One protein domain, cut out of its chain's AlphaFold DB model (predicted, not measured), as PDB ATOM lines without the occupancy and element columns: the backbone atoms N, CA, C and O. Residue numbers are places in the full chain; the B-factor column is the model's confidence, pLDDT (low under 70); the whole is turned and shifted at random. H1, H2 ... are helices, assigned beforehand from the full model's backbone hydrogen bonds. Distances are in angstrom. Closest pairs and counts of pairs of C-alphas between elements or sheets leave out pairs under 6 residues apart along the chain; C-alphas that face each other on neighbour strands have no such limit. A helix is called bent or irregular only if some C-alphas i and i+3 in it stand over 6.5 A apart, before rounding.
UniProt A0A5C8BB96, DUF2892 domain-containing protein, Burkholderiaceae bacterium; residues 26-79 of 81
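Overview. This is residues 26 to 79 of the 81 residues of the protein "DUF2892 domain-containing protein" of Burkholderiaceae bacterium (UniProt A0A5C8BB96). A long helical hairpin, H2 and H1 side by side, has a short third helix, H3, turned off sharply from the far end of H2. Only residues 45 to 54 of H2 touch H1; the rest of H2 runs on past that contact, and residues 69 to 79, of which 69 to 74 belong to H3, stick out free of the body. The printed part has 54 residues with three named helices, H1, H2 and H3 in that order along the chain, and no named strand; the class is all helix. The whole is loose, with a radius of gyration of the C-alphas of 13.4 A, and flat, spanning 40 by 26 by 13 A.

Along the chain. The longest helix is H2, residues 44 to 63, 30.3 A from first to last C-alpha; it begins at C-alpha 44 at (40.042, -17.051, -5.834) and ends at C-alpha 63 at (41.528, 12.977, -9.633). H2 is neither bent nor irregular, but only just: C-alphas 45 and 48 are 6.5 A apart. Before it comes H1, residues 26 to 41, 22.7 A long, with C-alpha 26 at (46.595, -0.732, -22.533). After it comes H3, residues 67 to 74, 11.2 A long, ending at C-alpha 74 at (60.076, 10.041, -16.837).

Arrangement. H2 touches H1 with residues 45 to 54 alone, and their closest C-alphas, those of Pro 50 and Ile 32, are 4.6 A apart. The two run opposite ways at a shallow tilt of 21 degrees and form a helical hairpin. H2 and H3 are close but not clearly touching; their closest C-alphas, those of Ala 60 and Pro 67, are 7.8 A apart. Their lines are about perpendicular at 71 degrees, only just beyond a steep tilt. H1 and H3 are apart. In H1 and H3 every O i to N i+4 pair is within hydrogen-bond range; in H2 13 of 16 are.

Size, cuts and confidence. The two C-alphas farthest apart, those of His 43 and Lys 79, are 41.2 A apart. Without the stretch that stands free, the body has 43 residues and spans 34 by 18 by 11 A. The printed part has no cut, and both links are tight: two residues between H1 and H2, three between H2 and H3. The mean pLDDT of the printed part is 82.1; residue 43 and residues 76 to 79 are under 70.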
ATOM      1  N   VAL A  26      46.261   0.603 -22.004       90.25
ATOM      2  CA  VAL A  26      46.595  -0.732 -22.533       90.25
ATOM      3  C   VAL A  26      47.256  -1.592 -21.460       90.25
ATOM      4  O   VAL A  26      46.848  -2.732 -21.257       90.25
ATOM      5  N   VAL A  27      48.237  -1.051 -20.735       89.69
ATOM      6  CA  VAL A  27      48.921  -1.818 -19.687       89.69
ATOM      7  C   VAL A  27      47.985  -2.123 -18.517       89.69
ATOM      8  O   VAL A  27      47.990  -3.249 -18.024       89.69
ATOM      9  N   ALA A  28      47.140  -1.172 -18.108       90.12
ATOM     10  CA  ALA A  28      46.120  -1.414 -17.089       90.12
ATOM     11  C   ALA A  28      45.152  -2.535 -17.505       90.12
ATOM     12  O   ALA A  28      44.869  -3.427 -16.709       90.12
ATOM     13  N   GLY A  29      44.702  -2.542 -18.764       90.31
ATOM     14  CA  GLY A  29      43.852  -3.601 -19.309       90.31
ATOM     15  C   GLY A  29      44.534  -4.971 -19.307       90.31
ATOM     16  O   GLY A  29      43.929  -5.951 -18.879       90.31
ATOM     17  N   ILE A  30      45.808  -5.039 -19.707       92.69
ATOM     18  CA  ILE A  30      46.595  -6.283 -19.666       92.69
ATOM     19  C   ILE A  30      46.708  -6.804 -18.229       92.69
ATOM     20  O   ILE A  30      46.490  -7.988 -18.004       92.69
ATOM     21  N   LEU A  31      47.001  -5.935 -17.258       89.75
ATOM     22  CA  LEU A  31      47.111  -6.312 -15.845       89.75
ATOM     23  C   LEU A  31      45.797  -6.869 -15.283       89.75
ATOM     24  O   LEU A  31      45.825  -7.848 -14.542       89.75
ATOM     25  N   ILE A  32      44.656  -6.278 -15.650       91.12
ATOM     26  CA  ILE A  32      43.335  -6.751 -15.212       91.12
ATOM     27  C   ILE A  32      43.016  -8.116 -15.829       91.12
ATOM     28  O   ILE A  32      42.649  -9.035 -15.101       91.12
ATOM     29  N   ILE A  33      43.189  -8.267 -17.148       90.62
ATOM     30  CA  ILE A  33      42.935  -9.536 -17.848       90.62
ATOM     31  C   ILE A  33      43.839 -10.632 -17.288       90.62
ATOM     32  O   ILE A  33      43.369 -11.723 -16.979       90.62
ATOM     33  N   LEU A  34      45.127 -10.335 -17.120       89.12
ATOM     34  CA  LEU A  34      46.092 -11.288 -16.594       89.12
ATOM     35  C   LEU A  34      45.756 -11.663 -15.149       89.12
ATOM     36  O   LEU A  34      45.774 -12.844 -14.834       89.12
ATOM     37  N   GLY A  35      45.370 -10.700 -14.306       87.00
ATOM     38  CA  GLY A  35      44.914 -10.956 -12.937       87.00
ATOM     39  C   GLY A  35      43.664 -11.839 -12.868       87.00
ATOM     40  O   GLY A  35      43.617 -12.751 -12.050       87.00
ATOM     41  N   TYR A  36      42.695 -11.624 -13.759       86.38
ATOM     42  CA  TYR A  36      41.478 -12.440 -13.837       86.38
ATOM     43  C   TYR A  36      41.751 -13.864 -14.346       86.38
ATOM     44  O   TYR A  36      41.242 -14.840 -13.805       86.38
ATOM     45  N   VAL A  37      42.618 -14.013 -15.352       87.06
ATOM     46  CA  VAL A  37      43.066 -15.337 -15.819       87.06
ATOM     47  C   VAL A  37      43.832 -16.070 -14.713       87.06
ATOM     48  O   VAL A  37      43.676 -17.277 -14.550       87.06
ATOM     49  N   LEU A  38      44.628 -15.349 -13.922       84.38
ATOM     50  CA  LEU A  38      45.385 -15.913 -12.806       84.38
ATOM     51  C   LEU A  38      44.470 -16.368 -11.656       84.38
ATOM     52  O   LEU A  38      44.707 -17.429 -11.078       84.38
ATOM     53  N   GLU A  39      43.404 -15.613 -11.368       83.88
ATOM     54  CA  GLU A  39      42.333 -15.999 -10.436       83.88
ATOM     55  C   GLU A  39      41.709 -17.344 -10.825       83.88
ATOM     56  O   GLU A  39      41.552 -18.216  -9.971       83.88
ATOM     57  N   ALA A  40      41.432 -17.543 -12.117       79.25
ATOM     58  CA  ALA A  40      40.825 -18.770 -12.623       79.25
ATOM     59  C   ALA A  40      41.730 -20.013 -12.503       79.25
ATOM     60  O   ALA A  40      41.217 -21.130 -12.475       79.25
ATOM     61  N   ILE A  41      43.058 -19.842 -12.445       81.00
ATOM     62  CA  ILE A  41      44.029 -20.954 -12.488       81.00
ATOM     63  C   ILE A  41      44.602 -21.290 -11.102       81.00
ATOM     64  O   ILE A  41      44.857 -22.460 -10.825       81.00
ATOM     65  N   LEU A  42      44.844 -20.295 -10.238       76.56
ATOM     66  CA  LEU A  42      45.624 -20.483  -9.004       76.56
ATOM     67  C   LEU A  42      44.778 -20.526  -7.727       76.56
ATOM     68  O   LEU A  42      44.924 -21.458  -6.940       76.56
ATOM     69  N   HIS A  43      43.949 -19.509  -7.473       68.81
ATOM     70  CA  HIS A  43      43.096 -19.428  -6.280       68.81
ATOM     71  C   HIS A  43      42.192 -18.180  -6.354       68.81
ATOM     72  O   HIS A  43      42.687 -17.121  -6.754       68.81
ATOM     73  N   PRO A  44      40.942 -18.214  -5.849       71.38
ATOM     74  CA  PRO A  44      40.042 -17.051  -5.834       71.38
ATOM     75  C   PRO A  44      40.607 -15.829  -5.090       71.38
ATOM     76  O   PRO A  44      40.200 -14.706  -5.354       71.38
ATOM     77  N   LEU A  45      41.598 -16.003  -4.205       75.12
ATOM     78  CA  LEU A  45      42.260 -14.890  -3.507       75.12
ATOM     79  C   LEU A  45      42.997 -13.917  -4.450       75.12
ATOM     80  O   LEU A  45      43.270 -12.782  -4.059       75.12
ATOM     81  N   PHE A  46      43.301 -14.324  -5.686       72.56
ATOM     82  CA  PHE A  46      43.958 -13.455  -6.664       72.56
ATOM     83  C   PHE A  46      43.047 -12.369  -7.247       72.56
ATOM     84  O   PHE A  46      43.573 -11.450  -7.876       72.56
ATOM     85  N   HIS A  47      41.737 -12.380  -6.958       76.81
ATOM     86  CA  HIS A  47      40.815 -11.302  -7.344       76.81
ATOM     87  C   HIS A  47      41.269  -9.927  -6.820       76.81
ATOM     88  O   HIS A  47      40.906  -8.888  -7.372       76.81
ATOM     89  N   TRP A  48      42.066  -9.891  -5.744       82.38
ATOM     90  CA  TRP A  48      42.542  -8.650  -5.132       82.38
ATOM     91  C   TRP A  48      43.432  -7.831  -6.068       82.38
ATOM     92  O   TRP A  48      43.447  -6.603  -5.987       82.38
ATOM     93  N   LEU A  49      44.152  -8.499  -6.974       82.44
ATOM     94  CA  LEU A  49      45.067  -7.867  -7.917       82.44
ATOM     95  C   LEU A  49      44.319  -7.023  -8.973       82.44
ATOM     96  O   LEU A  49      44.576  -5.818  -9.043       82.44
ATOM     97  N   PRO A  50      43.356  -7.569  -9.750       86.00
ATOM     98  CA  PRO A  50      42.544  -6.763 -10.657       86.00
ATOM     99  C   PRO A  50      41.653  -5.763  -9.909       86.00
ATOM    100  O   PRO A  50      41.460  -4.656 -10.411       86.00
ATOM    101  N   LEU A  51      41.171  -6.086  -8.700       86.44
ATOM    102  CA  LEU A  51      40.372  -5.159  -7.889       86.44
ATOM    103  C   LEU A  51      41.172  -3.905  -7.499       86.44
ATOM    104  O   LEU A  51      40.665  -2.787  -7.592       86.44
ATOM    105  N   LEU A  52      42.439  -4.076  -7.111       87.88
ATOM    106  CA  LEU A  52      43.340  -2.977  -6.771       87.88
ATOM    107  C   LEU A  52      43.661  -2.110  -7.996       87.88
ATOM    108  O   LEU A  52      43.621  -0.883  -7.910       87.88
ATOM    109  N   VAL A  53      43.927  -2.731  -9.150       88.44
ATOM    110  CA  VAL A  53      44.195  -2.005 -10.404       88.44
ATOM    111  C   VAL A  53      42.953  -1.239 -10.878       88.44
ATOM    112  O   VAL A  53      43.061  -0.068 -11.242       88.44
ATOM    113  N   ALA A  54      41.770  -1.854 -10.819       87.19
ATOM    114  CA  ALA A  54      40.504  -1.212 -11.171       87.19
ATOM    115  C   ALA A  54      40.170  -0.045 -10.227       87.19
ATOM    116  O   ALA A  54      39.802   1.035 -10.692       87.19
ATOM    117  N   GLY A  55      40.377  -0.216  -8.917       89.38
ATOM    118  CA  GLY A  55      40.236   0.857  -7.931       89.38
ATOM    119  C   GLY A  55      41.168   2.040  -8.214       89.38
ATOM    120  O   GLY A  55      40.733   3.191  -8.197       89.38
ATOM    121  N   GLY A  56      42.428   1.772  -8.572       84.56
ATOM    122  CA  GLY A  56      43.380   2.805  -8.992       84.56
ATOM    123  C   GLY A  56      42.947   3.559 -10.256       84.56
ATOM    124  O   GLY A  56      43.165   4.766 -10.357       84.56
ATOM    125  N   LEU A  57      42.282   2.878 -11.195       87.56
ATOM    126  CA  LEU A  57      41.717   3.493 -12.399       87.56
ATOM    127  C   LEU A  57      40.567   4.458 -12.072       87.56
ATOM    128  O   LEU A  57      40.504   5.547 -12.643       87.56
ATOM    129  N   LEU A  58      39.696   4.088 -11.127       87.62
ATOM    130  CA  LEU A  58      38.600   4.943 -10.660       87.62
ATOM    131  C   LEU A  58      39.130   6.212  -9.987       87.62
ATOM    132  O   LEU A  58      38.701   7.315 -10.321       87.62
ATOM    133  N   VAL A  59      40.116   6.075  -9.096       85.75
ATOM    134  CA  VAL A  59      40.759   7.223  -8.435       85.75
ATOM    135  C   VAL A  59      41.451   8.130  -9.455       85.75
ATOM    136  O   VAL A  59      41.351   9.353  -9.349       85.75
ATOM    137  N   ALA A  60      42.096   7.560 -10.476       85.75
ATOM    138  CA  ALA A  60      42.722   8.331 -11.548       85.75
ATOM    139  C   ALA A  60      41.700   9.097 -12.402       85.75
ATOM    140  O   ALA A  60      41.957  10.244 -12.768       85.75
ATOM    141  N   GLY A  61      40.539   8.494 -12.682       83.56
ATOM    142  CA  GLY A  61      39.432   9.151 -13.381       83.56
ATOM    143  C   GLY A  61      38.836  10.314 -12.587       83.56
ATOM    144  O   GLY A  61      38.552  11.360 -13.160       83.56
ATOM    145  N   LEU A  62      38.710  10.162 -11.266       88.12
ATOM    146  CA  LEU A  62      38.188  11.206 -10.377       88.12
ATOM    147  C   LEU A  62      39.192  12.342 -10.128       88.12
ATOM    148  O   LEU A  62      38.794  13.494  -9.995       88.12
ATOM    149  N   SER A  63      40.487  12.028 -10.063       83.69
ATOM    150  CA  SER A  63      41.528  12.977  -9.633       83.69
ATOM    151  C   SER A  63      42.305  13.611 -10.792       83.69
ATOM    152  O   SER A  63      43.225  14.388 -10.549       83.69
ATOM    153  N   ALA A  64      42.022  13.219 -12.043       75.88
ATOM    154  CA  ALA A  64      42.815  13.535 -13.241       75.88
ATOM    155  C   ALA A  64      44.320  13.183 -13.133       75.88
ATOM    156  O   ALA A  64      45.129  13.565 -13.981       75.88
ATOM    157  N   PHE A  65      44.706  12.422 -12.103       79.00
ATOM    158  CA  PHE A  65      46.077  12.032 -11.816       79.00
ATOM    159  C   PHE A  65      46.236  10.531 -12.016       79.00
ATOM    160  O   PHE A  65      45.758   9.722 -11.223       79.00
ATOM    161  N   CYS A  66      46.940  10.155 -13.080       84.31
ATOM    162  CA  CYS A  66      47.315   8.771 -13.322       84.31
ATOM    163  C   CYS A  66      48.798   8.584 -12.949       84.31
ATOM    164  O   CYS A  66      49.667   9.037 -13.704       84.31
ATOM    165  N   PRO A  67      49.128   7.912 -11.827       77.81
ATOM    166  CA  PRO A  67      50.519   7.715 -11.406       77.81
ATOM    167  C   PRO A  67      51.335   6.974 -12.469       77.81
ATOM    168  O   PRO A  67      52.519   7.238 -12.662       77.81
ATOM    169  N   MET A  68      50.683   6.103 -13.237       81.31
ATOM    170  CA  MET A  68      51.298   5.420 -14.365       81.31
ATOM    171  C   MET A  68      51.788   6.396 -15.442       81.31
ATOM    172  O   MET A  68      52.929   6.301 -15.887       81.31
ATOM    173  N   VAL A  69      50.979   7.390 -15.815       81.25
ATOM    174  CA  VAL A  69      51.382   8.415 -16.792       81.25
ATOM    175  C   VAL A  69      52.575   9.224 -16.275       81.25
ATOM    176  O   VAL A  69      53.481   9.521 -17.051       81.25
ATOM    177  N   TYR A  70      52.635   9.510 -14.970       81.44
ATOM    178  CA  TYR A  70      53.785  10.177 -14.351       81.44
ATOM    179  C   TYR A  70      55.083   9.362 -14.496       81.44
ATOM    180  O   TYR A  70      56.130   9.911 -14.845       81.44
ATOM    181  N   PHE A  71      55.019   8.038 -14.311       81.19
ATOM    182  CA  PHE A  71      56.161   7.153 -14.563       81.19
ATOM    183  C   PHE A  71      56.556   7.114 -16.044       81.19
ATOM    184  O   PHE A  71      57.740   7.238 -16.365       81.19
ATOM    185  N   LEU A  72      55.586   7.012 -16.959       80.00
ATOM    186  CA  LEU A  72      55.857   7.004 -18.400       80.00
ATOM    187  C   LEU A  72      56.459   8.321 -18.910       80.00
ATOM    188  O   LEU A  72      57.286   8.308 -19.818       80.00
ATOM    189  N   GLN A  73      56.120   9.458 -18.303       76.06
ATOM    190  CA  GLN A  73      56.723  10.754 -18.636       76.06
ATOM    191  C   GLN A  73      58.202  10.869 -18.232       76.06
ATOM    192  O   GLN A  73      58.931  11.675 -18.818       76.06
ATOM    193  N   LYS A  74      58.662  10.085 -17.247       76.56
ATOM    194  CA  LYS A  74      60.076  10.041 -16.837       76.56
ATOM    195  C   LYS A  74      60.949   9.190 -17.758       76.56
ATOM    196  O   LYS A  74      62.159   9.406 -17.781       76.56
ATOM    197  N   LEU A  75      60.368   8.256 -18.512       78.62
ATOM    198  CA  LEU A  75      61.127   7.412 -19.432       78.62
ATOM    199  C   LEU A  75      61.738   8.256 -20.571       78.62
ATOM    200  O   LEU A  75      61.047   9.090 -21.166       78.62
ATOM    201  N   PRO A  76      63.023   8.035 -20.917       65.75
ATOM    202  CA  PRO A  76      63.745   8.851 -21.896       65.75
ATOM    203  C   PRO A  76      63.149   8.749 -23.305       65.75
ATOM    204  O   PRO A  76      63.292   9.674 -24.095       65.75
ATOM    205  N   MET A  77      62.410   7.673 -23.598       69.38
ATOM    206  CA  MET A  77      61.747   7.474 -24.890       69.38
ATOM    207  C   MET A  77      60.537   8.394 -25.119       69.38
ATOM    208  O   MET A  77      60.119   8.565 -26.258       69.38
ATOM    209  N   ASN A  78      59.963   8.984 -24.061       65.38
ATOM    210  CA  ASN A  78      58.809   9.887 -24.158       65.38
ATOM    211  C   ASN A  78      59.201  11.380 -24.102       65.38
ATOM    212  O   ASN A  78      58.355  12.279 -24.109       65.38
ATOM    213  N   LYS A  79      60.502  11.677 -24.044       61.19
ATOM    214  CA  LYS A  79      61.022  13.038 -24.157       61.19
ATOM    215  C   LYS A  79      61.046  13.410 -25.642       61.19
ATOM    216  O   LYS A  79      62.009  13.118 -26.340       61.19
TER     217      LYS A  79